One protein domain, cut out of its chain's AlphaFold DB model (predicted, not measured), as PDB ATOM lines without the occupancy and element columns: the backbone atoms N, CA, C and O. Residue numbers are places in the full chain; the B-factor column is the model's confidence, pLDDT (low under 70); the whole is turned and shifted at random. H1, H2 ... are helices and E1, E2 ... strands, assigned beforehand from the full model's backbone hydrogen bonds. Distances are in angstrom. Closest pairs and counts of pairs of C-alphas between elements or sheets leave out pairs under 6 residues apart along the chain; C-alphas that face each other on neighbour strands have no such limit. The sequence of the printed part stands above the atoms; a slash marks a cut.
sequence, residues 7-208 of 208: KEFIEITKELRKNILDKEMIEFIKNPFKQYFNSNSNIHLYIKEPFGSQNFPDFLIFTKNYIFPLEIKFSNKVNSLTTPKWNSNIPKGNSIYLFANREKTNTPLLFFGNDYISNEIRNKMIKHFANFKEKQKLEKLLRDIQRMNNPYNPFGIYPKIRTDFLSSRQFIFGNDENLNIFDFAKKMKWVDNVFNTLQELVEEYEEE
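AT A GLANCE: This is residues 7 to 208 of the 208 residues of an uncharacterized protein of Mycoplasma pullorum (UniProt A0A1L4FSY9). A twisted sheet of five strands makes the body, with the long helix H6 slanting over its edge strand E5, H5 crossing that same strand, and H1 grazing the sheet with its residues 16 to 21. From E5 the short H2 leads into a long arm, H3 and then H4; residues 146 to 152 stick out at its tip, and the long link after H4 folds back to the body. The printed part has 202 residues with six named helices and five named strands, in the order H1 E1 E2 E3 E4 E5 H2 H3 H4 H5 H6. The sheet is mixed, in the order E1, E2, E3, E4, E5, and the class is mixed, helices and strands, with under half of the residues in named elements. The whole is loose, with a radius of gyration of the C-alphas of 20.8 A and spans of 72 by 54 by 30 A.

HOW THE PARTS SIT: E1, residues 45 to 48, E2, residues 59 to 62, and E3, residues 66 to 75, form a meander, each strand the antiparallel neighbour of the one before. N 47 and O 60 are 2.9 A apart, and N 61 and O 68 are 2.9 A apart, both within hydrogen-bond range. E3 pairs with E2 over residues 67 to 70 and, staggered, with E4, residues 96 to 101, over residues 70 to 75. E3 and E4 are parallel, at 17 degrees, with N 73 and O 98 at 2.8 A. E4 and E5, residues 109 to 112, form an antiparallel hairpin, with N 99 and O 109 at 2.8 A. H6, residues 190 to 206, is on the sheet, over E5, at a height of 8.3 A; the closest C-alphas are those of Leu 110 and Val 191, 5.1 A. H5, residues 181 to 187, is over E5 too, and runs across the strands at 77 degrees on the local plane. H2, residues 113 to 116, only grazes the sheet and meets H3, residues 119 to 130, only through their link. H3 and H4, residues 134 to 146, are not on the sheet and are apart. H1, residues 7 to 21, touches no helix; its Ile 20 and Pro 69 of E3 have C-alphas 7.4 A apart. Every O i to N i+4 pair is within hydrogen-bond range in H1, H3, H4 and H5, and 12 of 13 in H6; H2 is too short for such a pair.

IN THESE COORDINATES: E3 is 29.1 A long, H6 25.1 A, H1 21.2 A and H4 18.2 A. H1 begins at C-alpha 7, (44.876, 16.322, 12.038), H4 ends at C-alpha 146, (17.144, -10.219, -10.855), and H6 ends at C-alpha 206, (44.208, 46.835, 2.385).

THE WHOLE: The C-alphas farthest apart, those of Asn 149 and Glu 207, are 72.9 A apart. The printed part has no cut. The long links are H1 to E1, E3 to E4 and H4 to H5. The pLDDT is under 70 at residues 39 to 43, 78 to 81, 104 to 106 and 205 to 208.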
ATOM      1  N   LYS A   7      46.321  16.522  11.857       94.25
ATOM      2  CA  LYS A   7      44.876  16.322  12.038       94.25
ATOM      3  C   LYS A   7      44.079  17.561  11.622       94.25
ATOM      4  O   LYS A   7      43.064  17.429  10.947       94.25
ATOM      5  N   GLU A   8      44.557  18.743  11.999       92.62
ATOM      6  CA  GLU A   8      43.945  20.022  11.637       92.62
ATOM      7  C   GLU A   8      44.013  20.253  10.120       92.62
ATOM      8  O   GLU A   8      42.997  20.548   9.494       92.62
ATOM      9  N   PHE A   9      45.170  19.996   9.499       92.75
ATOM     10  CA  PHE A   9      45.336  20.065   8.044       92.75
ATOM     11  C   PHE A   9      44.339  19.172   7.294       92.75
ATOM     12  O   PHE A   9      43.740  19.605   6.304       92.75
ATOM     13  N   ILE A  10      44.140  17.935   7.760       94.69
ATOM     14  CA  ILE A  10      43.202  16.984   7.148       94.69
ATOM     15  C   ILE A  10      41.767  17.516   7.201       94.69
ATOM     16  O   ILE A  10      41.070  17.466   6.182       94.69
ATOM     17  N   GLU A  11      41.322  18.039   8.345       95.56
ATOM     18  CA  GLU A  11      39.960  18.571   8.482       95.56
ATOM     19  C   GLU A  11      39.753  19.835   7.638       95.56
ATOM     20  O   GLU A  11      38.796  19.884   6.859       95.56
ATOM     21  N   ILE A  12      40.692  20.790   7.672       94.38
ATOM     22  CA  ILE A  12      40.641  21.997   6.825       94.38
ATOM     23  C   ILE A  12      40.550  21.611   5.344       94.38
ATOM     24  O   ILE A  12      39.722  22.132   4.598       94.38
ATOM     25  N   THR A  13      41.373  20.660   4.898       93.62
ATOM     26  CA  THR A  13      41.407  20.243   3.488       93.62
ATOM     27  C   THR A  13      40.123  19.518   3.076       93.62
ATOM     28  O   THR A  13      39.652  19.667   1.945       93.62
ATOM     29  N   LYS A  14      39.521  18.742   3.982       95.31
ATOM     30  CA  LYS A  14      38.242  18.060   3.753       95.31
ATOM     31  C   LYS A  14      37.093  19.056   3.605       95.31
ATOM     32  O   LYS A  14      36.269  18.893   2.702       95.31
ATOM     33  N   GLU A  15      37.051  20.080   4.449       94.94
ATOM     34  CA  GLU A  15      36.068  21.159   4.353       94.94
ATOM     35  C   GLU A  15      36.270  21.988   3.081       94.94
ATOM     36  O   GLU A  15      35.329  22.165   2.306       94.94
ATOM     37  N   LEU A  16      37.510  22.386   2.789       95.12
ATOM     38  CA  LEU A  16      37.862  23.091   1.559       95.12
ATOM     39  C   LEU A  16      37.418  22.304   0.320       95.12
ATOM     40  O   LEU A  16      36.785  22.854  -0.581       95.12
ATOM     41  N   ARG A  17      37.675  20.990   0.291       95.31
ATOM     42  CA  ARG A  17      37.208  20.106  -0.784       95.31
ATOM     43  C   ARG A  17      35.688  20.110  -0.907       95.31
ATOM     44  O   ARG A  17      35.184  20.147  -2.028       95.31
ATOM     45  N   LYS A  18      34.954  20.056   0.209       94.00
ATOM     46  CA  LYS A  18      33.486  20.120   0.201       94.00
ATOM     47  C   LYS A  18      33.015  21.433  -0.430       94.00
ATOM     48  O   LYS A  18      32.209  21.377  -1.351       94.00
ATOM     49  N   ASN A  19      33.583  22.563  -0.016       93.62
ATOM     50  CA  ASN A  19      33.208  23.891  -0.507       93.62
ATOM     51  C   ASN A  19      33.537  24.072  -1.999       93.62
ATOM     52  O   ASN A  19      32.704  24.551  -2.763       93.62
ATOM     53  N   ILE A  20      34.713  23.616  -2.450       94.12
ATOM     54  CA  ILE A  20      35.092  23.686  -3.872       94.12
ATOM     55  C   ILE A  20      34.196  22.794  -4.730       94.12
ATOM     56  O   ILE A  20      33.848  23.169  -5.850       94.12
ATOM     57  N   LEU A  21      33.834  21.599  -4.254       92.06
ATOM     58  CA  LEU A  21      33.046  20.640  -5.031       92.06
ATOM     59  C   LEU A  21      31.541  20.908  -4.977       92.06
ATOM     60  O   LEU A  21      30.848  20.515  -5.919       92.06
ATOM     61  N   ASP A  22      31.051  21.633  -3.973       90.44
ATOM     62  CA  ASP A  22      29.638  21.974  -3.829       90.44
ATOM     63  C   ASP A  22      29.102  22.673  -5.085       90.44
ATOM     64  O   ASP A  22      29.652  23.658  -5.589       90.44
ATOM     65  N   LYS A  23      28.035  22.106  -5.646       86.31
ATOM     66  CA  LYS A  23      27.400  22.625  -6.852       86.31
ATOM     67  C   LYS A  23      26.612  23.893  -6.571       86.31
ATOM     68  O   LYS A  23      26.340  24.594  -7.526       86.31
ATOM     69  N   GLU A  24      26.253  24.232  -5.346       85.62
ATOM     70  CA  GLU A  24      25.479  25.446  -5.053       85.62
ATOM     71  C   GLU A  24      26.351  26.609  -4.564       85.62
ATOM     72  O   GLU A  24      25.867  27.733  -4.498       85.62
ATOM     73  N   MET A  25      27.647  26.375  -4.329       87.38
ATOM     74  CA  MET A  25      28.588  27.413  -3.904       87.38
ATOM     75  C   MET A  25      28.742  28.513  -4.966       87.38
ATOM     76  O   MET A  25      29.105  28.235  -6.115       87.38
ATOM     77  N   ILE A  26      28.482  29.758  -4.559       86.69
ATOM     78  CA  ILE A  26      28.585  30.962  -5.403       86.69
ATOM     79  C   ILE A  26      29.520  32.031  -4.833       86.69
ATOM     80  O   ILE A  26      29.874  32.952  -5.558       86.69
ATOM     81  N   GLU A  27      29.925  31.913  -3.569       91.44
ATOM     82  CA  GLU A  27      30.793  32.884  -2.897       91.44
ATOM     83  C   GLU A  27      32.273  32.580  -3.148       91.44
ATOM     84  O   GLU A  27      32.661  31.422  -3.342       91.44
ATOM     85  N   PHE A  28      33.122  33.608  -3.120       92.94
ATOM     86  CA  PHE A  28      34.567  33.412  -3.174       92.94
ATOM     87  C   PHE A  28      35.063  32.627  -1.958       92.94
ATOM     88  O   PHE A  28      34.638  32.840  -0.824       92.94
ATOM     89  N   ILE A  29      35.976  31.690  -2.201       93.75
ATOM     90  CA  ILE A  29      36.468  30.787  -1.164       93.75
ATOM     91  C   ILE A  29      37.585  31.503  -0.417       93.75
ATOM     92  O   ILE A  29      38.647  31.749  -0.986       93.75
ATOM     93  N   LYS A  30      37.363  31.826   0.859       92.62
ATOM     94  CA  LYS A  30      38.421  32.355   1.726       92.62
ATOM     95  C   LYS A  30      39.522  31.311   1.902       92.62
ATOM     96  O   LYS A  30      39.241  30.118   2.002       92.62
ATOM     97  N   ASN A  31      40.772  31.752   1.948       91.12
ATOM     98  CA  ASN A  31      41.912  30.880   2.165       91.12
ATOM     99  C   ASN A  31      42.031  30.537   3.660       91.12
ATOM    100  O   ASN A  31      42.446  31.397   4.443       91.12
ATOM    101  N   PRO A  32      41.733  29.289   4.075       92.19
ATOM    102  CA  PRO A  32      41.828  28.896   5.478       92.19
ATOM    103  C   PRO A  32      43.280  28.852   5.973       92.19
ATOM    104  O   PRO A  32      43.528  28.794   7.173       92.19
ATOM    105  N   PHE A  33      44.256  28.908   5.062       89.50
ATOM    106  CA  PHE A  33      45.673  28.890   5.389       89.50
ATOM    107  C   PHE A  33      46.291  30.290   5.545       89.50
ATOM    108  O   PHE A  33      47.494  30.386   5.788       89.50
ATOM    109  N   LYS A  34      45.495  31.372   5.452       86.50
ATOM    110  CA  LYS A  34      45.962  32.774   5.526       86.50
ATOM    111  C   LYS A  34      46.925  33.023   6.691       86.50
ATOM    112  O   LYS A  34      47.974  33.630   6.505       86.50
ATOM    113  N   GLN A  35      46.583  32.522   7.877       84.31
ATOM    114  CA  GLN A  35      47.352  32.698   9.117       84.31
ATOM    115  C   GLN A  35      48.709  31.976   9.144       84.31
ATOM    116  O   GLN A  35      49.559  32.298   9.973       84.31
ATOM    117  N   TYR A  36      48.928  31.008   8.249       81.50
ATOM    118  CA  TYR A  36      50.193  30.277   8.139       81.50
ATOM    119  C   TYR A  36      51.138  30.897   7.102       81.50
ATOM    120  O   TYR A  36      52.304  30.504   7.033       81.50
ATOM    121  N   PHE A  37      50.678  31.879   6.315       77.69
ATOM    122  CA  PHE A  37      51.563  32.668   5.464       77.69
ATOM    123  C   PHE A  37      52.310  33.711   6.293       77.69
ATOM    124  O   PHE A  37      51.723  34.434   7.098       77.69
ATOM    125  N   ASN A  38      53.618  33.823   6.069       71.12
ATOM    126  CA  ASN A  38      54.397  34.899   6.666       71.12
ATOM    127  C   ASN A  38      54.112  36.207   5.909       71.12
ATOM    128  O   ASN A  38      53.951  36.212   4.690       71.12
ATOM    129  N   SER A  39      54.109  37.341   6.609       64.75
ATOM    130  CA  SER A  39      53.856  38.672   6.029       64.75
ATOM    131  C   SER A  39      54.808  39.057   4.886       64.75
ATOM    132  O   SER A  39      54.433  39.857   4.040       64.75
ATOM    133  N   ASN A  40      55.993  38.440   4.816       60.78
ATOM    134  CA  ASN A  40      56.996  38.675   3.770       60.78
ATOM    135  C   ASN A  40      56.956  37.656   2.617       60.78
ATOM    136  O   ASN A  40      57.825  37.682   1.747       60.78
ATOM    137  N   SER A  41      56.016  36.709   2.622       59.66
ATOM    138  CA  SER A  41      55.978  35.647   1.621       59.66
ATOM    139  C   SER A  41      54.951  35.956   0.531       59.66
ATOM    140  O   SER A  41      53.757  35.724   0.718       59.66
ATOM    141  N   ASN A  42      55.421  36.438  -0.625       56.53
ATOM    142  CA  ASN A  42      54.644  36.463  -1.869       56.53
ATOM    143  C   ASN A  42      54.516  35.035  -2.400       56.53
ATOM    144  O   ASN A  42      55.248  34.636  -3.305       56.53
ATOM    145  N   ILE A  43      53.639  34.230  -1.801       63.50
ATOM    146  CA  ILE A  43      53.427  32.864  -2.275       63.50
ATOM    147  C   ILE A  43      52.118  32.799  -3.050       63.50
ATOM    148  O   ILE A  43      51.051  32.546  -2.501       63.50
ATOM    149  N   HIS A  44      52.224  33.022  -4.356       73.38
ATOM    150  CA  HIS A  44      51.211  32.571  -5.299       73.38
ATOM    151  C   HIS A  44      51.443  31.074  -5.522       73.38
ATOM    152  O   HIS A  44      52.377  30.681  -6.221       73.38
ATOM    153  N   LEU A  45      50.640  30.236  -4.866       87.69
ATOM    154  CA  LEU A  45      50.692  28.783  -5.041       87.69
ATOM    155  C   LEU A  45      49.563  28.342  -5.954       87.69
ATOM    156  O   LEU A  45      48.478  28.919  -5.949       87.69
ATOM    157  N   TYR A  46      49.786  27.261  -6.689       93.56
ATOM    158  CA  TYR A  46      48.696  26.554  -7.334       93.56
ATOM    159  C   TYR A  46      48.867  25.047  -7.192       93.56
ATOM    160  O   TYR A  46      49.981  24.526  -7.145       93.56
ATOM    161  N   ILE A  47      47.741  24.345  -7.152       94.81
ATOM    162  CA  ILE A  47      47.682  22.886  -7.212       94.81
ATOM    163  C   ILE A  47      47.037  22.513  -8.540       94.81
ATOM    164  O   ILE A  47      45.915  22.932  -8.814       94.81
ATOM    165  N   LYS A  48      47.743  21.732  -9.362       96.94
ATOM    166  CA  LYS A  48      47.191  21.151 -10.590       96.94
ATOM    167  C   LYS A  48      46.407  19.881 -10.254       96.94
ATOM    168  O   LYS A  48      46.903  19.044  -9.508       96.94
ATOM    169  N   GLU A  49      45.224  19.736 -10.843       95.81
ATOM    170  CA  GLU A  49      44.322  18.584 -10.721       95.81
ATOM    171  C   GLU A  49      44.119  18.138  -9.251       95.81
ATOM    172  O   GLU A  49      44.293  16.958  -8.934       95.81
ATOM    173  N   PRO A  50      43.736  19.051  -8.329       95.19
ATOM    174  CA  PRO A  50      43.667  18.800  -6.880       95.19
ATOM    175  C   PRO A  50      42.795  17.599  -6.486       95.19
ATOM    176  O   PRO A  50      42.986  17.015  -5.420       95.19
ATOM    177  N   PHE A  51      41.829  17.223  -7.330       93.88
ATOM    178  CA  PHE A  51      40.919  16.099  -7.092       93.88
ATOM    179  C   PHE A  51      41.006  15.021  -8.184       93.88
ATOM    180  O   PHE A  51      40.134  14.153  -8.254       93.88
ATOM    181  N   GLY A  52      42.054  15.051  -9.010       91.31
ATOM    182  CA  GLY A  52      42.282  14.154 -10.144       91.31
ATOM    183  C   GLY A  52      41.769  14.704 -11.478       91.31
ATOM    184  O   GLY A  52      40.822  15.483 -11.518       91.31
ATOM    185  N   SER A  53      42.361  14.237 -12.580       86.75
ATOM    186  CA  SER A  53      42.207  14.774 -13.948       86.75
ATOM    187  C   SER A  53      40.795  14.774 -14.551       86.75
ATOM    188  O   SER A  53      40.576  15.344 -15.615       86.75
ATOM    189  N   GLN A  54      39.836  14.094 -13.921       83.88
ATOM    190  CA  GLN A  54      38.438  14.046 -14.366       83.88
ATOM    191  C   GLN A  54      37.510  14.911 -13.502       83.88
ATOM    192  O   GLN A  54      36.302  14.936 -13.740       83.88
ATOM    193  N   ASN A  55      38.047  15.582 -12.481       88.75
ATOM    194  CA  ASN A  55      37.280  16.341 -11.508       88.75
ATOM    195  C   ASN A  55      37.632  17.824 -11.583       88.75
ATOM    196  O   ASN A  55      38.795  18.197 -11.625       88.75
ATOM    197  N   PHE A  56      36.596  18.655 -11.518       92.19
ATOM    198  CA  PHE A  56      36.743  20.094 -11.349       92.19
ATOM    199  C   PHE A  56      37.395  20.428  -9.990       92.19
ATOM    200  O   PHE A  56      36.983  19.821  -8.993       92.19
ATOM    201  N   PRO A  57      38.273  21.445  -9.896       95.31
ATOM    202  CA  PRO A  57      38.843  22.223 -11.002       95.31
ATOM    203  C   PRO A  57      40.150  21.617 -11.544       95.31
ATOM    204  O   PRO A  57      40.804  20.840 -10.848       95.31
ATOM    205  N   ASP A  58      40.582  22.047 -12.732       96.19
ATOM    206  CA  ASP A  58      41.922  21.739 -13.269       96.19
ATOM    207  C   ASP A  58      43.058  22.365 -12.446       96.19
ATOM    208  O   ASP A  58      44.133  21.778 -12.317       96.19
ATOM    209  N   PHE A  59      42.838  23.550 -11.877       97.06
ATOM    210  CA  PHE A  59      43.787  24.236 -11.006       97.06
ATOM    211  C   PHE A  59      43.081  24.833  -9.791       97.06
ATOM    212  O   PHE A  59      41.961  25.335  -9.877       97.06
ATOM    213  N   LEU A  60      43.769  24.825  -8.656       96.19
ATOM    214  CA  LEU A  60      43.371  25.558  -7.462       96.19
ATOM    215  C   LEU A  60      44.448  26.589  -7.147       96.19
ATOM    216  O   LEU A  60      45.558  26.210  -6.778       96.19
ATOM    217  N   ILE A  61      44.137  27.866  -7.340       93.88
ATOM    218  CA  ILE A  61      45.071  28.981  -7.163       93.88
ATOM    219  C   ILE A  61      44.886  29.538  -5.759       93.88
ATOM    220  O   ILE A  61      43.790  29.953  -5.396       93.88
ATOM    221  N   PHE A  62      45.955  29.563  -4.978       91.00
ATOM    222  CA  PHE A  62      45.981  30.117  -3.635       91.00
ATOM    223  C   PHE A  62      46.593  31.511  -3.686       91.00
ATOM    224  O   PHE A  62      47.739  31.695  -4.106       91.00
ATOM    225  N   THR A  63      45.830  32.486  -3.215       87.38
ATOM    226  CA  THR A  63      46.337  33.801  -2.824       87.38
ATOM    227  C   THR A  63      46.387  33.873  -1.302       87.38
ATOM    228  O   THR A  63      46.002  32.927  -0.617       87.38
ATOM    229  N   LYS A  64      46.845  34.990  -0.735       84.19
ATOM    230  CA  LYS A  64      46.864  35.168   0.722       84.19
ATOM    231  C   LYS A  64      45.477  34.984   1.354       84.19
ATOM    232  O   LYS A  64      45.363  34.331   2.386       84.19
ATOM    233  N   ASN A  65      44.441  35.543   0.726       87.00
ATOM    234  CA  ASN A  65      43.102  35.669   1.309       87.00
ATOM    235  C   ASN A  65      42.057  34.769   0.663       87.00
ATOM    236  O   ASN A  65      41.083  34.417   1.324       87.00
ATOM    237  N   TYR A  66      42.253  34.392  -0.598       91.81
ATOM    238  CA  TYR A  66      41.264  33.663  -1.375       91.81
ATOM    239  C   TYR A  66      41.885  32.469  -2.082       91.81
ATOM    240  O   TYR A  66      43.097  32.374  -2.293       91.81
ATOM    241  N   ILE A  67      41.017  31.540  -2.444       93.69
ATOM    242  CA  ILE A  67      41.335  30.397  -3.273       93.69
ATOM    243  C   ILE A  67      40.413  30.442  -4.486       93.69
ATOM    244  O   ILE A  67      39.190  30.452  -4.350       93.69
ATOM    245  N   PHE A  68      41.005  30.427  -5.675       94.31
ATOM    246  CA  PHE A  68      40.277  30.476  -6.936       94.31
ATOM    247  C   PHE A  68      40.387  29.135  -7.662       94.31
ATOM    248  O   PHE A  68      41.481  28.740  -8.082       94.31
ATOM    249  N   PRO A  69      39.267  28.416  -7.831       96.38
ATOM    250  CA  PRO A  69      39.185  27.334  -8.795       96.38
ATOM    251  C   PRO A  69      39.346  27.901 -10.211       96.38
ATOM    252  O   PRO A  69      38.610  28.811 -10.598       96.38
ATOM    253  N   LEU A  70      40.276  27.345 -10.984       96.56
ATOM    254  CA  LEU A  70      40.452  27.632 -12.404       96.56
ATOM    255  C   LEU A  70      40.198  26.354 -13.206       96.56
ATOM    256  O   LEU A  70      40.885  25.350 -13.031       96.56
ATOM    257  N   GLU A  71      39.228  26.409 -14.111       96.44
ATOM    258  CA  GLU A  71      38.914  25.322 -15.039       96.44
ATOM    259  C   GLU A  71      39.301  25.720 -16.461       96.44
ATOM    260  O   GLU A  71      38.933  26.791 -16.952       96.44
ATOM    261  N   ILE A  72      39.991  24.824 -17.157       94.25
ATOM    262  CA  ILE A  72      40.411  25.017 -18.533       94.25
ATOM    263  C   ILE A  72      39.501  24.210 -19.453       94.25
ATOM    264  O   ILE A  72      39.294  23.003 -19.323       94.25
ATOM    265  N   LYS A  73      38.956  24.887 -20.459       91.94
ATOM    266  CA  LYS A  73      38.220  24.252 -21.549       91.94
ATOM    267  C   LYS A  73      38.929  24.532 -22.856       91.94
ATOM    268  O   LYS A  73      39.206  25.673 -23.208       91.94
ATOM    269  N   PHE A  74      39.174  23.467 -23.604       89.25
ATOM    270  CA  PHE A  74      39.766  23.559 -24.924       89.25
ATOM    271  C   PHE A  74      38.863  22.911 -25.964       89.25
ATOM    272  O   PHE A  74      38.247  21.870 -25.718       89.25
ATOM    273  N   SER A  75      38.780  23.527 -27.140       85.25
ATOM    274  CA  SER A  75      38.069  22.953 -28.274       85.25
ATOM    275  C   SER A  75      38.892  23.008 -29.554       85.25
ATOM    276  O   SER A  75      39.433  24.043 -29.934       85.25
ATOM    277  N   ASN A  76      38.892  21.876 -30.259       81.25
ATOM    278  CA  ASN A  76      39.468  21.718 -31.594       81.25
ATOM    279  C   ASN A  76      38.459  21.980 -32.720       81.25
ATOM    280  O   ASN A  76      38.770  21.741 -33.884       81.25
ATOM    281  N   LYS A  77      37.224  22.385 -32.399       74.31
ATOM    282  CA  LYS A  77      36.203  22.611 -33.425       74.31
ATOM    283  C   LYS A  77      36.515  23.886 -34.210       74.31
ATOM    284  O   LYS A  77      36.741  24.935 -33.620       74.31
ATOM    285  N   VAL A  78      36.457  23.770 -35.536       64.31
ATOM    286  CA  VAL A  78      36.806  24.819 -36.515       64.31
ATOM    287  C   VAL A  78      35.622  25.769 -36.791       64.31
ATOM    288  O   VAL A  78      35.648  26.566 -37.719       64.31
ATOM    289  N   ASN A  79      34.533  25.698 -36.018       60.69
ATOM    290  CA  ASN A  79      33.340  26.507 -36.271       60.69
ATOM    291  C   ASN A  79      33.265  27.755 -35.375       60.69
ATOM    292  O   ASN A  79      33.588  27.725 -34.188       60.69
ATOM    293  N   SER A  80      32.762  28.856 -35.936       51.75
ATOM    294  CA  SER A  80      32.595  30.150 -35.251       51.75
ATOM    295  C   SER A  80      31.659  30.104 -34.035       51.75
ATOM    296  O   SER A  80      31.708  30.994 -33.200       51.75
ATOM    297  N   LEU A  81      30.841  29.055 -33.897       60.97
ATOM    298  CA  LEU A  81      29.888  28.844 -32.799       60.97
ATOM    299  C   LEU A  81      30.427  27.933 -31.682       60.97
ATOM    300  O   LEU A  81      29.650  27.316 -30.951       60.97
ATOM    301  N   THR A  82      31.746  27.769 -31.570       72.38
ATOM    302  CA  THR A  82      32.307  26.831 -30.594       72.38
ATOM    303  C   THR A  82      32.133  27.339 -29.164       72.38
ATOM    304  O   THR A  82      32.827  28.257 -28.741       72.38
ATOM    305  N   THR A  83      31.263  26.687 -28.398       84.31
ATOM    306  CA  THR A  83      31.123  26.881 -26.951       84.31
ATOM    307  C   THR A  83      31.895  25.808 -26.172       84.31
ATOM    308  O   THR A  83      32.111  24.698 -26.688       84.31
ATOM    309  N   PRO A  84      32.338  26.104 -24.935       87.75
ATOM    310  CA  PRO A  84      32.878  25.090 -24.040       87.75
ATOM    311  C   PRO A  84      31.822  24.024 -23.723       87.75
ATOM    312  O   PRO A  84      30.629  24.308 -23.612       87.75
ATOM    313  N   LYS A  85      32.273  22.775 -23.572       87.56
ATOM    314  CA  LYS A  85      31.415  21.671 -23.129       87.56
ATOM    315  C   LYS A  85      31.372  21.605 -21.609       87.56
ATOM    316  O   LYS A  85      32.418  21.607 -20.958       87.56
ATOM    317  N   TRP A  86      30.169  21.438 -21.077       88.31
ATOM    318  CA  TRP A  86      29.909  21.347 -19.646       88.31
ATOM    319  C   TRP A  86      29.328  19.975 -19.322       88.31
ATOM    320  O   TRP A  86      28.148  19.710 -19.552       88.31
ATOM    321  N   ASN A  87      30.183  19.092 -18.808       81.25
ATOM    322  CA  ASN A  87      29.795  17.750 -18.391       81.25
ATOM    323  C   ASN A  87      29.751  17.709 -16.866       81.25
ATOM    324  O   ASN A  87      30.671  18.193 -16.207       81.25
ATOM    325  N   SER A  88      28.722  17.091 -16.299       76.06
ATOM    326  CA  SER A  88      28.486  16.897 -14.859       76.06
ATOM    327  C   SER A  88      28.286  18.172 -14.021       76.06
ATOM    328  O   SER A  88      27.582  18.110 -13.008       76.06
ATOM    329  N   ASN A  89      28.857  19.308 -14.433       83.56
ATOM    330  CA  ASN A  89      28.791  20.612 -13.778       83.56
ATOM    331  C   ASN A  89      28.612  21.738 -14.810       83.56
ATOM    332  O   ASN A  89      29.319  21.790 -15.816       83.56
ATOM    333  N   ILE A  90      27.688  22.652 -14.514       89.94
ATOM    334  CA  ILE A  90      27.586  23.985 -15.129       89.94
ATOM    335  C   ILE A  90      28.675  24.880 -14.505       89.94
ATOM    336  O   ILE A  90      29.028  24.639 -13.342       89.94
ATOM    337  N   PRO A  91      29.183  25.909 -15.213       92.44
ATOM    338  CA  PRO A  91      30.095  26.897 -14.638       92.44
ATOM    339  C   PRO A  91      29.638  27.406 -13.269       92.44
ATOM    340  O   PRO A  91      28.456  27.683 -13.074       92.44
ATOM    341  N   LYS A  92      30.545  27.483 -12.297       93.62
ATOM    342  CA  LYS A  92      30.284  27.997 -10.948       93.62
ATOM    343  C   LYS A  92      30.584  29.488 -10.901       93.62
ATOM    344  O   LYS A  92      31.602  29.914 -11.437       93.62
ATOM    345  N   GLY A  93      29.712  30.260 -10.251       91.75
ATOM    346  CA  GLY A  93      29.793  31.721 -10.250       91.75
ATOM    347  C   GLY A  93      31.136  32.268  -9.761       91.75
ATOM    348  O   GLY A  93      31.690  33.155 -10.391       91.75
ATOM    349  N   ASN A  94      31.688  31.666  -8.708       90.88
ATOM    350  CA  ASN A  94      32.945  32.057  -8.058       90.88
ATOM    351  C   ASN A  94      34.225  31.522  -8.724       90.88
ATOM    352  O   ASN A  94      35.316  31.688  -8.181       90.88
ATOM    353  N   SER A  95      34.103  30.779  -9.822       95.62
ATOM    354  CA  SER A  95      35.224  30.065 -10.431       95.62
ATOM    355  C   SER A  95      35.640  30.727 -11.730       95.62
ATOM    356  O   SER A  95      34.791  31.185 -12.498       95.62
ATOM    357  N   ILE A  96      36.947  30.748 -11.973       97.06
ATOM    358  CA  ILE A  96      37.535  31.313 -13.181       97.06
ATOM    359  C   ILE A  96      37.559  30.224 -14.251       97.06
ATOM    360  O   ILE A  96      37.909  29.069 -13.995       97.06
ATOM    361  N   TYR A  97      37.193  30.592 -15.469       96.56
ATOM    362  CA  TYR A  97      37.217  29.714 -16.625       96.56
ATOM    363  C   TYR A  97      38.138  30.291 -17.685       96.56
ATOM    364  O   TYR A  97      37.988  31.443 -18.087       96.56
ATOM    365  N   LEU A  98      39.063  29.463 -18.166       95.38
ATOM    366  CA  LEU A  98      39.873  29.757 -19.338       95.38
ATOM    367  C   LEU A  98      39.373  28.899 -20.493       95.38
ATOM    368  O   LEU A  98      39.497  27.673 -20.480       95.38
ATOM    369  N   PHE A  99      38.804  29.541 -21.507       93.75
ATOM    370  CA  PHE A  99      38.358  28.878 -22.721       93.75
ATOM    371  C   PHE A  99      39.256  29.238 -23.900       93.75
ATOM    372  O   PHE A  99      39.356  30.396 -24.297       93.75
ATOM    373  N   ALA A 100      39.874  28.228 -24.500       89.75
ATOM    374  CA  ALA A 100      40.675  28.381 -25.704       89.75
ATOM    375  C   ALA A 100      40.116  27.529 -26.850       89.75
ATOM    376  O   ALA A 100      39.623  26.411 -26.665       89.75
ATOM    377  N   ASN A 101      40.213  28.057 -28.068       86.44
ATOM    378  CA  ASN A 101      39.850  27.356 -29.294       86.44
ATOM    379  C   ASN A 101      41.046  27.354 -30.252       86.44
ATOM    380  O   ASN A 101      41.728  28.368 -30.379       86.44
ATOM    381  N   ARG A 102      41.279  26.230 -30.937       81.25
ATOM    382  CA  ARG A 102      42.418  26.039 -31.852       81.25
ATOM    383  C   ARG A 102      42.535  27.109 -32.953       81.25
ATOM    384  O   ARG A 102      43.644  27.513 -33.280       81.25
ATOM    385  N   GLU A 103      41.422  27.581 -33.501       76.50
ATOM    386  CA  GLU A 103      41.394  28.603 -34.563       76.50
ATOM    387  C   GLU A 103      41.426  30.038 -34.010       76.50
ATOM    388  O   GLU A 103      41.627  31.003 -34.743       76.50
ATOM    389  N   LYS A 104      41.213  30.196 -32.699       69.88
ATOM    390  CA  LYS A 104      41.242  31.476 -31.971       69.88
ATOM    391  C   LYS A 104      42.355  31.480 -30.915       69.88
ATOM    392  O   LYS A 104      42.215  32.077 -29.852       69.88
ATOM    393  N   THR A 105      43.462  30.797 -31.213       59.38
ATOM    394  CA  THR A 105      44.589  30.526 -30.299       59.38
ATOM    395  C   THR A 105      45.251  31.773 -29.727       59.38
ATOM    396  O   THR A 105      45.781  31.711 -28.624       59.38
ATOM    397  N   ASN A 106      45.167  32.907 -30.425       65.81
ATOM    398  CA  ASN A 106      45.789  34.157 -29.986       65.81
ATOM    399  C   ASN A 106      44.958  34.946 -28.958       65.81
ATOM    400  O   ASN A 106      45.429  35.964 -28.462       65.81
ATOM    401  N   THR A 107      43.740  34.505 -28.629       73.81
ATOM    402  CA  THR A 107      42.860  35.188 -27.666       73.81
ATOM    403  C   THR A 107      42.075  34.165 -26.839       73.81
ATOM    404  O   THR A 107      40.895  33.928 -27.126       73.81
ATOM    405  N   PRO A 108      42.702  33.510 -25.840       87.56
ATOM    406  CA  PRO A 108      41.947  32.735 -24.865       87.56
ATOM    407  C   PRO A 108      40.962  33.658 -24.146       87.56
ATOM    408  O   PRO A 108      41.262  34.813 -23.847       87.56
ATOM    409  N   LEU A 109      39.771  33.141 -23.886       92.06
ATOM    410  CA  LEU A 109      38.733  33.841 -23.159       92.06
ATOM    411  C   LEU A 109      38.856  33.517 -21.669       92.06
ATOM    412  O   LEU A 109      38.855  32.344 -21.299       92.06
ATOM    413  N   LEU A 110      38.925  34.551 -20.838       95.56
ATOM    414  CA  LEU A 110      38.867  34.454 -19.383       95.56
ATOM    415  C   LEU A 110      37.541  35.046 -18.897       95.56
ATOM    416  O   LEU A 110      37.128  36.090 -19.399       95.56
ATOM    417  N   PHE A 111      36.862  34.360 -17.981       96.75
ATOM    418  CA  PHE A 111      35.559  34.779 -17.457       96.75
ATOM    419  C   PHE A 111      35.237  34.072 -16.138       96.75
ATOM    420  O   PHE A 111      35.750  32.977 -15.881       96.75
ATOM    421  N   PHE A 112      34.354  34.647 -15.323       96.44
ATOM    422  CA  PHE A 112      33.733  33.932 -14.210       96.44
ATOM    423  C   PHE A 112      32.539  33.114 -14.690       96.44
ATOM    424  O   PHE A 112      31.861  33.468 -15.653       96.44
ATOM    425  N   GLY A 113      32.195  32.036 -13.984       94.69
ATOM    426  CA  GLY A 113      31.021  31.245 -14.363       94.69
ATOM    427  C   GLY A 113      29.722  32.058 -14.405       94.69
ATOM    428  O   GLY A 113      28.861  31.754 -15.230       94.69
ATOM    429  N   ASN A 114      29.609  33.112 -13.587       94.38
ATOM    430  CA  ASN A 114      28.440  33.994 -13.558       94.38
ATOM    431  C   ASN A 114      28.340  34.915 -14.790       94.38
ATOM    432  O   ASN A 114      27.231  35.295 -15.157       94.38
ATOM    433  N   ASP A 115      29.459  35.219 -15.462       95.31
ATOM    434  CA  ASP A 115      29.447  35.924 -16.753       95.31
ATOM    435  C   ASP A 115      28.815  35.051 -17.850       95.31
ATOM    436  O   ASP A 115      28.103  35.540 -18.727       95.31
ATOM    437  N   TYR A 116      29.060  33.736 -17.794       94.56
ATOM    438  CA  TYR A 116      28.577  32.769 -18.784       94.56
ATOM    439  C   TYR A 116      27.117  32.365 -18.565       94.56
ATOM    440  O   TYR A 116      26.373  32.142 -19.522       94.56
ATOM    441  N   ILE A 117      26.711  32.205 -17.307       93.50
ATOM    442  CA  ILE A 117      25.353  31.831 -16.918       93.50
ATOM    443  C   ILE A 117      25.053  32.367 -15.524       93.50
ATOM    444  O   ILE A 117      25.787  32.094 -14.577       93.50
ATOM    445  N   SER A 118      23.934  33.079 -15.378       93.81
ATOM    446  CA  SER A 118      23.564  33.642 -14.082       93.81
ATOM    447  C   SER A 118      23.346  32.554 -13.028       93.81
ATOM    448  O   SER A 118      22.816  31.467 -13.311       93.81
ATOM    449  N   ASN A 119      23.694  32.870 -11.779       92.75
ATOM    450  CA  ASN A 119      23.475  31.981 -10.636       92.75
ATOM    451  C   ASN A 119      22.009  31.522 -10.509       92.75
ATOM    452  O   ASN A 119      21.751  30.376 -10.138       92.75
ATOM    453  N   GLU A 120      21.037  32.359 -10.884       92.12
ATOM    454  CA  GLU A 120      19.616  31.995 -10.866       92.12
ATOM    455  C   GLU A 120      19.268  30.879 -11.859       92.12
ATOM    456  O   GLU A 120      18.643  29.880 -11.480       92.12
ATOM    457  N   ILE A 121      19.676  31.018 -13.129       93.38
ATOM    458  CA  ILE A 121      19.422  29.999 -14.161       93.38
ATOM    459  C   ILE A 121      20.159  28.716 -13.786       93.38
ATOM    460  O   ILE A 121      19.576  27.629 -13.808       93.38
ATOM    461  N   ARG A 122      21.417  28.842 -13.367       92.25
ATOM    462  CA  ARG A 122      22.241  27.733 -12.895       92.25
ATOM    463  C   ARG A 122      21.564  26.951 -11.769       92.25
ATOM    464  O   ARG A 122      21.447  25.729 -11.867       92.25
ATOM    465  N   ASN A 123      21.057  27.633 -10.743       91.31
ATOM    466  CA  ASN A 123      20.356  26.998  -9.626       91.31
ATOM    467  C   ASN A 123      19.084  26.273 -10.086       91.31
ATOM    468  O   ASN A 123      18.816  25.154  -9.640       91.31
ATOM    469  N   LYS A 124      18.320  26.848 -11.026       91.62
ATOM    470  CA  LYS A 124      17.160  26.164 -11.628       91.62
ATOM    471  C   LYS A 124      17.570  24.886 -12.368       91.62
ATOM    472  O   LYS A 124      16.922  23.853 -12.193       91.62
ATOM    473  N   MET A 125      18.649  24.923 -13.151       90.69
ATOM    474  CA  MET A 125      19.144  23.751 -13.884       90.69
ATOM    475  C   MET A 125      19.661  22.655 -12.942       90.69
ATOM    476  O   MET A 125      19.334  21.485 -13.135       90.69
ATOM    477  N   ILE A 126      20.407  23.011 -11.892       88.12
ATOM    478  CA  ILE A 126      20.886  22.055 -10.879       88.12
ATOM    479  C   ILE A 126      19.702  21.356 -10.203       88.12
ATOM    480  O   ILE A 126      19.669  20.125 -10.150       88.12
ATOM    481  N   LYS A 127      18.690  22.116  -9.765       88.56
ATOM    482  CA  LYS A 127      17.475  21.564  -9.140       88.56
ATOM    483  C   LYS A 127      16.698  20.647 -10.083       88.56
ATOM    484  O   LYS A 127      16.207  19.606  -9.649       88.56
ATOM    485  N   HIS A 128      16.620  20.982 -11.373       87.94
ATOM    486  CA  HIS A 128      15.984  20.119 -12.372       87.94
ATOM    487  C   HIS A 128      16.636  18.728 -12.426       87.94
ATOM    488  O   HIS A 128      15.930  17.720 -12.382       87.94
ATOM    489  N   PHE A 129      17.971  18.659 -12.449       82.75
ATOM    490  CA  PHE A 129      18.688  17.381 -12.449       82.75
ATOM    491  C   PHE A 129      18.655  16.666 -11.094       82.75
ATOM    492  O   PHE A 129      18.549  15.443 -11.072       82.75
ATOM    493  N   ALA A 130      18.676  17.394  -9.973       81.44
ATOM    494  CA  ALA A 130      18.543  16.805  -8.636       81.44
ATOM    495  C   ALA A 130      17.203  16.068  -8.447       81.44
ATOM    496  O   ALA A 130      17.137  15.053  -7.756       81.44
ATOM    497  N   ASN A 131      16.145  16.529  -9.121       81.69
ATOM    498  CA  ASN A 131      14.831  15.882  -9.111       81.69
ATOM    499  C   ASN A 131      14.770  14.596  -9.949       81.69
ATOM    500  O   ASN A 131      13.771  13.867  -9.904       81.69
ATOM    501  N   PHE A 132      15.815  14.281 -10.717       81.38
ATOM    502  CA  PHE A 132      15.867  13.035 -11.458       81.38
ATOM    503  C   PHE A 132      16.089  11.877 -10.477       81.38
ATOM    504  O   PHE A 132      17.163  11.697  -9.914       81.38
ATOM    505  N   LYS A 133      15.049  11.060 -10.275       82.75
ATOM    506  CA  LYS A 133      15.044   9.897  -9.369       82.75
ATOM    507  C   LYS A 133      15.890   8.726  -9.907       82.75
ATOM    508  O   LYS A 133      15.396   7.605 -10.014       82.75
ATOM    509  N   GLU A 134      17.147   8.977 -10.276       84.19
ATOM    510  CA  GLU A 134      18.060   8.000 -10.888       84.19
ATOM    511  C   GLU A 134      18.202   6.760 -10.007       84.19
ATOM    512  O   GLU A 134      17.959   5.654 -10.478       84.19
ATOM    513  N   LYS A 135      18.465   6.951  -8.707       85.50
ATOM    514  CA  LYS A 135      18.573   5.854  -7.736       85.50
ATOM    515  C   LYS A 135      17.347   4.937  -7.761       85.50
ATOM    516  O   LYS A 135      17.494   3.729  -7.871       85.50
ATOM    517  N   GLN A 136      16.140   5.505  -7.749       89.69
ATOM    518  CA  GLN A 136      14.900   4.716  -7.765       89.69
ATOM    519  C   GLN A 136      14.714   3.963  -9.091       89.69
ATOM    520  O   GLN A 136      14.263   2.817  -9.096       89.69
ATOM    521  N   LYS A 137      15.074   4.587 -10.222       89.69
ATOM    522  CA  LYS A 137      15.040   3.944 -11.545       89.69
ATOM    523  C   LYS A 137      16.053   2.797 -11.643       89.69
ATOM    524  O   LYS A 137      15.698   1.739 -12.153       89.69
ATOM    525  N   LEU A 138      17.265   2.978 -11.117       92.12
ATOM    526  CA  LEU A 138      18.309   1.948 -11.083       92.12
ATOM    527  C   LEU A 138      17.947   0.790 -10.151       92.12
ATOM    528  O   LEU A 138      18.101  -0.365 -10.529       92.12
ATOM    529  N   GLU A 139      17.396   1.080  -8.973       93.81
ATOM    530  CA  GLU A 139      16.884   0.052  -8.059       93.81
ATOM    531  C   GLU A 139      15.760  -0.766  -8.698       93.81
ATOM    532  O   GLU A 139      15.696  -1.981  -8.519       93.81
ATOM    533  N   LYS A 140      14.868  -0.118  -9.458       95.25
ATOM    534  CA  LYS A 140      13.833  -0.823 -10.221       95.25
ATOM    535  C   LYS A 140      14.456  -1.727 -11.289       95.25
ATOM    536  O   LYS A 140      14.128  -2.906 -11.315       95.25
ATOM    537  N   LEU A 141      15.379  -1.204 -12.097       94.88
ATOM    538  CA  LEU A 141      16.071  -1.980 -13.129       94.88
ATOM    539  C   LEU A 141      16.794  -3.202 -12.546       94.88
ATOM    540  O   LEU A 141      16.696  -4.292 -13.101       94.88
ATOM    541  N   LEU A 142      17.486  -3.035 -11.417       95.38
ATOM    542  CA  LEU A 142      18.168  -4.134 -10.736       95.38
ATOM    543  C   LEU A 142      17.182  -5.236 -10.328       95.38
ATOM    544  O   LEU A 142      17.441  -6.408 -10.593       95.38
ATOM    545  N   ARG A 143      16.038  -4.862  -9.739       96.75
ATOM    546  CA  ARG A 143      14.976  -5.816  -9.377       96.75
ATOM    547  C   ARG A 143      14.406  -6.537 -10.598       96.75
ATOM    548  O   ARG A 143      14.133  -7.730 -10.509       96.75
ATOM    549  N   ASP A 144      14.227  -5.833 -11.711       96.31
ATOM    550  CA  ASP A 144      13.705  -6.415 -12.950       96.31
ATOM    551  C   ASP A 144      14.703  -7.427 -13.546       96.31
ATOM    552  O   ASP A 144      14.306  -8.538 -13.890       96.31
ATOM    553  N   ILE A 145      16.005  -7.103 -13.567       95.62
ATOM    554  CA  ILE A 145      17.068  -8.018 -14.026       95.62
ATOM    555  C   ILE A 145      17.154  -9.262 -13.136       95.62
ATOM    556  O   ILE A 145      17.226 -10.375 -13.644       95.62
ATOM    557  N   GLN A 146      17.093  -9.102 -11.811       94.38
ATOM    558  CA  GLN A 146      17.144 -10.219 -10.855       94.38
ATOM    559  C   GLN A 146      15.989 -11.222 -11.017       94.38
ATOM    560  O   GLN A 146      16.105 -12.355 -10.560       94.38
ATOM    561  N   ARG A 147      14.883 -10.819 -11.654       96.38
ATOM    562  CA  ARG A 147      13.718 -11.675 -11.931       96.38
ATOM    563  C   ARG A 147      13.789 -12.384 -13.287       96.38
ATOM    564  O   ARG A 147      12.885 -13.150 -13.607       96.38
ATOM    565  N   MET A 148      14.808 -12.117 -14.103       97.12
ATOM    566  CA  MET A 148      14.977 -12.758 -15.408       97.12
ATOM    567  C   MET A 148      15.427 -14.217 -15.257       97.12
ATOM    568  O   MET A 148      16.200 -14.545 -14.364       97.12
ATOM    569  N   ASN A 149      15.031 -15.076 -16.203       96.06
ATOM    570  CA  ASN A 149      15.447 -16.487 -16.226       96.06
ATOM    571  C   ASN A 149      16.966 -16.677 -16.429       96.06
ATOM    572  O   ASN A 149      17.506 -17.712 -16.056       96.06
ATOM    573  N   ASN A 150      17.655 -15.701 -17.036       94.81
ATOM    574  CA  ASN A 150      19.105 -15.729 -17.243       94.81
ATOM    575  C   ASN A 150      19.722 -14.318 -17.098       94.81
ATOM    576  O   ASN A 150      19.875 -13.610 -18.097       94.81
ATOM    577  N   PRO A 151      20.069 -13.878 -15.877       91.38
ATOM    578  CA  PRO A 151      20.623 -12.548 -15.610       91.38
ATOM    579  C   PRO A 151      22.159 -12.500 -15.752       91.38
ATOM    580  O   PRO A 151      22.850 -11.923 -14.912       91.38
ATOM    581  N   TYR A 152      22.724 -13.129 -16.788       94.88
ATOM    582  CA  TYR A 152      24.176 -13.182 -16.994       94.88
ATOM    583  C   TYR A 152      24.771 -11.781 -17.247       94.88
ATOM    584  O   TYR A 152      24.634 -11.214 -18.328       94.88
ATOM    585  N   ASN A 153      25.447 -11.219 -16.240       93.44
ATOM    586  CA  ASN A 153      26.162  -9.938 -16.295       93.44
ATOM    587  C   ASN A 153      27.460 -10.026 -15.465       93.44
ATOM    588  O   ASN A 153      27.563  -9.412 -14.399       93.44
ATOM    589  N   PRO A 154      28.449 -10.823 -15.908       94.38
ATOM    590  CA  PRO A 154      29.627 -11.175 -15.107       94.38
ATOM    591  C   PRO A 154      30.531  -9.982 -14.759       94.38
ATOM    592  O   PRO A 154      31.340 -10.078 -13.843       94.38
ATOM    593  N   PHE A 155      30.387  -8.856 -15.462       95.94
ATOM    594  CA  PHE A 155      31.175  -7.638 -15.249       95.94
ATOM    595  C   PHE A 155      30.385  -6.510 -14.570       95.94
ATOM    596  O   PHE A 155      30.909  -5.410 -14.411       95.94
ATOM    597  N   GLY A 156      29.125  -6.752 -14.188       92.12
ATOM    598  CA  GLY A 156      28.311  -5.778 -13.455       92.12
ATOM    599  C   GLY A 156      28.033  -4.483 -14.225       92.12
ATOM    600  O   GLY A 156      27.941  -3.415 -13.620       92.12
ATOM    601  N   ILE A 157      27.909  -4.549 -15.555       92.44
ATOM    602  CA  ILE A 157      27.607  -3.370 -16.375       92.44
ATOM    603  C   ILE A 157      26.221  -2.848 -15.988       92.44
ATOM    604  O   ILE A 157      25.255  -3.612 -15.945       92.44
ATOM    605  N   TYR A 158      26.119  -1.548 -15.726       90.81
ATOM    606  CA  TYR A 158      24.859  -0.878 -15.414       90.81
ATOM    607  C   TYR A 158      24.760   0.452 -16.176       90.81
ATOM    608  O   TYR A 158      25.787   1.069 -16.482       90.81
ATOM    609  N   PRO A 159      23.543   0.916 -16.509       88.94
ATOM    610  CA  PRO A 159      23.371   2.208 -17.157       88.94
ATOM    611  C   PRO A 159      23.643   3.338 -16.162       88.94
ATOM    612  O   PRO A 159      23.128   3.333 -15.048       88.94
ATOM    613  N   LYS A 160      24.407   4.344 -16.585       83.31
ATOM    614  CA  LYS A 160      24.630   5.580 -15.828       83.31
ATOM    615  C   LYS A 160      24.205   6.764 -16.676       83.31
ATOM    616  O   LYS A 160      24.690   6.910 -17.799       83.31
ATOM    617  N   ILE A 161      23.341   7.620 -16.144       76.38
ATOM    618  CA  ILE A 161      22.951   8.842 -16.845       76.38
ATOM    619  C   ILE A 161      24.034   9.885 -16.587       76.38
ATOM    620  O   ILE A 161      24.345  10.222 -15.447       76.38
ATOM    621  N   ARG A 162      24.654  10.384 -17.659       73.31
ATOM    622  CA  ARG A 162      25.545  11.542 -17.568       73.31
ATOM    623  C   ARG A 162      24.721  12.809 -17.730       73.31
ATOM    624  O   ARG A 162      23.895  12.909 -18.632       73.31
ATOM    625  N   THR A 163      24.943  13.766 -16.839       78.19
ATOM    626  CA  THR A 163      24.393  15.110 -16.984       78.19
ATOM    627  C   THR A 163      25.285  15.898 -17.932       78.19
ATOM    628  O   THR A 163      26.362  16.332 -17.530       78.19
ATOM    629  N   ASP A 164      24.830  16.100 -19.164       82.50
ATOM    630  CA  ASP A 164      25.518  16.930 -20.151       82.50
ATOM    631  C   ASP A 164      24.686  18.188 -20.426       82.50
ATOM    632  O   ASP A 164      23.488  18.108 -20.707       82.50
ATOM    633  N   PHE A 165      25.317  19.361 -20.353       85.81
ATOM    634  CA  PHE A 165      24.668  20.641 -20.640       85.81
ATOM    635  C   PHE A 165      25.064  21.106 -22.042       85.81
ATOM    636  O   PHE A 165      26.180  21.576 -22.277       85.81
ATOM    637  N   LEU A 166      24.144  20.935 -22.991       85.00
ATOM    638  CA  LEU A 166      24.346  21.264 -24.401       85.00
ATOM    639  C   LEU A 166      23.799  22.659 -24.727       85.00
ATOM    640  O   LEU A 166      22.766  23.072 -24.206       85.00
ATOM    641  N   SER A 167      24.468  23.370 -25.635       83.12
ATOM    642  CA  SER A 167      23.979  24.655 -26.144       83.12
ATOM    643  C   SER A 167      22.768  24.455 -27.066       83.12
ATOM    644  O   SER A 167      22.829  23.667 -28.009       83.12
ATOM    645  N   SER A 168      21.688  25.204 -26.830       87.00
ATOM    646  CA  SER A 168      20.482  25.240 -27.670       87.00
ATOM    647  C   SER A 168      20.026  26.681 -27.869       87.00
ATOM    648  O   SER A 168      19.992  27.448 -26.910       87.00
ATOM    649  N   ARG A 169      19.622  27.040 -29.097       85.38
ATOM    650  CA  ARG A 169      19.118  28.391 -29.411       85.38
ATOM    651  C   ARG A 169      17.854  28.761 -28.628       85.38
ATOM    652  O   ARG A 169      17.654  29.927 -28.336       85.38
ATOM    653  N   GLN A 170      17.041  27.774 -28.245       91.06
ATOM    654  CA  GLN A 170      15.825  27.987 -27.444       91.06
ATOM    655  C   GLN A 170      16.117  28.440 -26.003       91.06
ATOM    656  O   GLN A 170      15.214  28.893 -25.311       91.06
ATOM    657  N   PHE A 171      17.365  28.291 -25.550       90.50
ATOM    658  CA  PHE A 171      17.827  28.661 -24.211       90.50
ATOM    659  C   PHE A 171      18.809  29.846 -24.250       90.50
ATOM    660  O   PHE A 171      19.584  30.032 -23.314       90.50
ATOM    661  N   ILE A 172      18.815  30.626 -25.337       90.81
ATOM    662  CA  ILE A 172      19.600  31.860 -25.434       90.81
ATOM    663  C   ILE A 172      18.730  33.023 -24.957       90.81
ATOM    664  O   ILE A 172      17.709  33.329 -25.565       90.81
ATOM    665  N   PHE A 173      19.167  33.677 -23.882       92.06
ATOM    666  CA  PHE A 173      18.551  34.878 -23.320       92.06
ATOM    667  C   PHE A 173      19.638  35.951 -23.166       92.06
ATOM    668  O   PHE A 173      20.729  35.634 -22.696       92.06
ATOM    669  N   GLY A 174      19.372  37.195 -23.577       91.44
ATOM    670  CA  GLY A 174      20.322  38.313 -23.443       91.44
ATOM    671  C   GLY A 174      21.432  38.385 -24.506       91.44
ATOM    672  O   GLY A 174      22.318  39.226 -24.399       91.44
ATOM    673  N   ASN A 175      21.386  37.538 -25.541       91.94
ATOM    674  CA  ASN A 175      22.261  37.607 -26.721       91.94
ATOM    675  C   ASN A 175      21.415  37.732 -27.999       91.94
ATOM    676  O   ASN A 175      21.445  36.866 -28.875       91.94
ATOM    677  N   ASP A 176      20.625  38.805 -28.080       90.44
ATOM    678  CA  ASP A 176      19.654  39.031 -29.164       90.44
ATOM    679  C   ASP A 176      20.331  39.205 -30.535       90.44
ATOM    680  O   ASP A 176      19.783  38.845 -31.576       90.44
ATOM    681  N   GLU A 177      21.577  39.683 -30.531       90.12
ATOM    682  CA  GLU A 177      22.427  39.834 -31.717       90.12
ATOM    683  C   GLU A 177      22.993  38.502 -32.236       90.12
ATOM    684  O   GLU A 177      23.633  38.474 -33.286       90.12
ATOM    685  N   ASN A 178      22.751  37.385 -31.538       88.38
ATOM    686  CA  ASN A 178      23.261  36.056 -31.886       88.38
ATOM    687  C   ASN A 178      24.792  36.019 -32.056       88.38
ATOM    688  O   ASN A 178      25.321  35.295 -32.905       88.38
ATOM    689  N   LEU A 179      25.510  36.789 -31.235       90.50
ATOM    690  CA  LEU A 179      26.969  36.824 -31.235       90.50
ATOM    691  C   LEU A 179      27.533  35.457 -30.833       90.50
ATOM    692  O   LEU A 179      26.962  34.751 -29.996       90.50
ATOM    693  N   ASN A 180      28.686  35.083 -31.393       88.62
ATOM    694  CA  ASN A 180      29.437  33.954 -30.848       88.62
ATOM    695  C   ASN A 180      30.052  34.320 -29.486       88.62
ATOM    696  O   ASN A 180      30.114  35.489 -29.117       88.62
ATOM    697  N   ILE A 181      30.535  33.314 -28.752       89.69
ATOM    698  CA  ILE A 181      31.049  33.508 -27.390       89.69
ATOM    699  C   ILE A 181      32.192  34.529 -27.307       89.69
ATOM    700  O   ILE A 181      32.240  35.285 -26.346       89.69
ATOM    701  N   PHE A 182      33.086  34.595 -28.300       89.81
ATOM    702  CA  PHE A 182      34.220  35.522 -28.272       89.81
ATOM    703  C   PHE A 182      33.766  36.965 -28.501       89.81
ATOM    704  O   PHE A 182      34.173  37.860 -27.763       89.81
ATOM    705  N   ASP A 183      32.889  37.187 -29.482       90.75
ATOM    706  CA  ASP A 183      32.350  38.520 -29.768       90.75
ATOM    707  C   ASP A 183      31.441  39.007 -28.632       90.75
ATOM    708  O   ASP A 183      31.535  40.162 -28.213       90.75
ATOM    709  N   PHE A 184      30.618  38.111 -28.078       92.75
ATOM    710  CA  PHE A 184      29.776  38.402 -26.920       92.75
ATOM    711  C   PHE A 184      30.624  38.760 -25.699       92.75
ATOM    712  O   PHE A 184      30.420  39.806 -25.092       92.75
ATOM    713  N   ALA A 185      31.628  37.945 -25.377       93.25
ATOM    714  CA  ALA A 185      32.502  38.192 -24.239       93.25
ATOM    715  C   ALA A 185      33.305  39.489 -24.374       93.25
ATOM    716  O   ALA A 185      33.498  40.193 -23.386       93.25
ATOM    717  N   LYS A 186      33.736  39.838 -25.594       93.19
ATOM    718  CA  LYS A 186      34.385  41.125 -25.870       93.19
ATOM    719  C   LYS A 186      33.425  42.289 -25.634       93.19
ATOM    720  O   LYS A 186      33.798  43.252 -24.971       93.19
ATOM    721  N   LYS A 187      32.195  42.203 -26.150       95.00
ATOM    722  CA  LYS A 187      31.154  43.224 -25.946       95.00
ATOM    723  C   LYS A 187      30.833  43.414 -24.462       95.00
ATOM    724  O   LYS A 187      30.692  44.545 -24.011       95.00
ATOM    725  N   MET A 188      30.754  42.312 -23.721       96.38
ATOM    726  CA  MET A 188      30.433  42.285 -22.291       96.38
ATOM    727  C   MET A 188      31.652  42.457 -21.375       96.38
ATOM    728  O   MET A 188      31.488  42.437 -20.160       96.38
ATOM    729  N   LYS A 189      32.856  42.618 -21.942       96.62
ATOM    730  CA  LYS A 189      34.119  42.828 -21.222       96.62
ATOM    731  C   LYS A 189      34.437  41.764 -20.161       96.62
ATOM    732  O   LYS A 189      34.966  42.079 -19.103       96.62
ATOM    733  N   TRP A 190      34.164  40.489 -20.443       96.38
ATOM    734  CA  TRP A 190      34.344  39.404 -19.459       96.38
ATOM    735  C   TRP A 190      35.766  39.308 -18.886       96.38
ATOM    736  O   TRP A 190      35.935  39.046 -17.701       96.38
ATOM    737  N   VAL A 191      36.787  39.548 -19.712       95.50
ATOM    738  CA  VAL A 191      38.186  39.528 -19.255       95.50
ATOM    739  C   VAL A 191      38.444  40.655 -18.254       95.50
ATOM    740  O   VAL A 191      39.022  40.405 -17.199       95.50
ATOM    741  N   ASP A 192      37.974  41.867 -18.561       96.12
ATOM    742  CA  ASP A 192      38.123  43.024 -17.677       96.12
ATOM    743  C   ASP A 192      37.366  42.795 -16.363       96.12
ATOM    744  O   ASP A 192      37.908  43.076 -15.302       96.12
ATOM    745  N   ASN A 193      36.163  42.205 -16.411       96.25
ATOM    746  CA  ASN A 193      35.396  41.855 -15.209       96.25
ATOM    747  C   ASN A 193      36.205  40.948 -14.273       96.25
ATOM    748  O   ASN A 193      36.244  41.196 -13.072       96.25
ATOM    749  N   VAL A 194      36.889  39.928 -14.810       96.06
ATOM    750  CA  VAL A 194      37.729  39.040 -13.993       96.06
ATOM    751  C   VAL A 194      38.838  39.818 -13.297       96.06
ATOM    752  O   VAL A 194      39.009  39.680 -12.088       96.06
ATOM    753  N   PHE A 195      39.590  40.634 -14.036       95.25
ATOM    754  CA  PHE A 195      40.707  41.375 -13.453       95.25
ATOM    755  C   PHE A 195      40.252  42.457 -12.471       95.25
ATOM    756  O   PHE A 195      40.853  42.565 -11.407       95.25
ATOM    757  N   ASN A 196      39.174  43.182 -12.775       95.62
ATOM    758  CA  ASN A 196      38.612  44.196 -11.883       95.62
ATOM    759  C   ASN A 196      38.155  43.574 -10.561       95.62
ATOM    760  O   ASN A 196      38.571  44.030  -9.506       95.62
ATOM    761  N   THR A 197      37.397  42.474 -10.595       93.81
ATOM    762  CA  THR A 197      36.982  41.789  -9.361       93.81
ATOM    763  C   THR A 197      38.175  41.245  -8.576       93.81
ATOM    764  O   THR A 197      38.190  41.308  -7.350       93.81
ATOM    765  N   LEU A 198      39.199  40.706  -9.246       91.75
ATOM    766  CA  LEU A 198      40.411  40.266  -8.549       91.75
ATOM    767  C   LEU A 198      41.157  41.436  -7.892       91.75
ATOM    768  O   LEU A 198      41.739  41.234  -6.831       91.75
ATOM    769  N   GLN A 199      41.139  42.623  -8.501       90.75
ATOM    770  CA  GLN A 199      41.716  43.840  -7.934       90.75
ATOM    771  C   GLN A 199      40.900  44.350  -6.738       90.75
ATOM    772  O   GLN A 199      41.481  44.595  -5.686       90.75
ATOM    773  N   GLU A 200      39.572  44.410  -6.849       90.00
ATOM    774  CA  GLU A 200      38.668  44.784  -5.749       90.00
ATOM    775  C   GLU A 200      38.885  43.891  -4.516       90.00
ATOM    776  O   GLU A 200      39.029  44.386  -3.404       90.00
ATOM    777  N   LEU A 201      39.031  42.572  -4.706       87.06
ATOM    778  CA  LEU A 201      39.317  41.626  -3.615       87.06
ATOM    779  C   LEU A 201      40.701  41.810  -2.967       87.06
ATOM    780  O   LEU A 201      40.952  41.284  -1.878       87.06
ATOM    781  N   VAL A 202      41.633  42.473  -3.653       82.44
ATOM    782  CA  VAL A 202      42.929  42.865  -3.084       82.44
ATOM    783  C   VAL A 202      42.778  44.166  -2.295       82.44
ATOM    784  O   VAL A 202      43.301  44.239  -1.188       82.44
ATOM    785  N   GLU A 203      42.043  45.144  -2.826       78.38
ATOM    786  CA  GLU A 203      41.817  46.460  -2.212       78.38
ATOM    787  C   GLU A 203      40.956  46.381  -0.942       78.38
ATOM    788  O   GLU A 203      41.355  46.940   0.077       78.38
ATOM    789  N   GLU A 204      39.866  45.598  -0.939       74.38
ATOM    790  CA  GLU A 204      39.037  45.331   0.260       74.38
ATOM    791  C   GLU A 204      39.872  44.846   1.453       74.38
ATOM    792  O   GLU A 204      39.498  45.026   2.608       74.38
ATOM    793  N   TYR A 205      41.019  44.222   1.186       65.00
ATOM    794  CA  TYR A 205      41.915  43.738   2.223       65.00
ATOM    795  C   TYR A 205      42.928  44.781   2.714       65.00
ATOM    796  O   TYR A 205      43.400  44.660   3.841       65.00
ATOM    797  N   GLU A 206      43.310  45.771   1.908       60.66
ATOM    798  CA  GLU A 206      44.208  46.835   2.385       60.66
ATOM    799  C   GLU A 206      43.503  47.785   3.370       60.66
ATOM    800  O   GLU A 206      44.172  48.500   4.117       60.66
ATOM    801  N   GLU A 207      42.168  47.746   3.412       57.25
ATOM    802  CA  GLU A 207      41.323  48.522   4.324       57.25
ATOM    803  C   GLU A 207      40.964  47.791   5.645       57.25
ATOM    804  O   GLU A 207      40.463  48.442   6.566       57.25
ATOM    805  N   GLU A 208      41.238  46.479   5.769       53.84
ATOM    806  CA  GLU A 208      41.026  45.642   6.982       53.84
ATOM    807  C   GLU A 208      42.275  45.516   7.879       53.84
ATOM    808  O   GLU A 208      42.133  45.692   9.115       53.84
TER     809      GLU A 208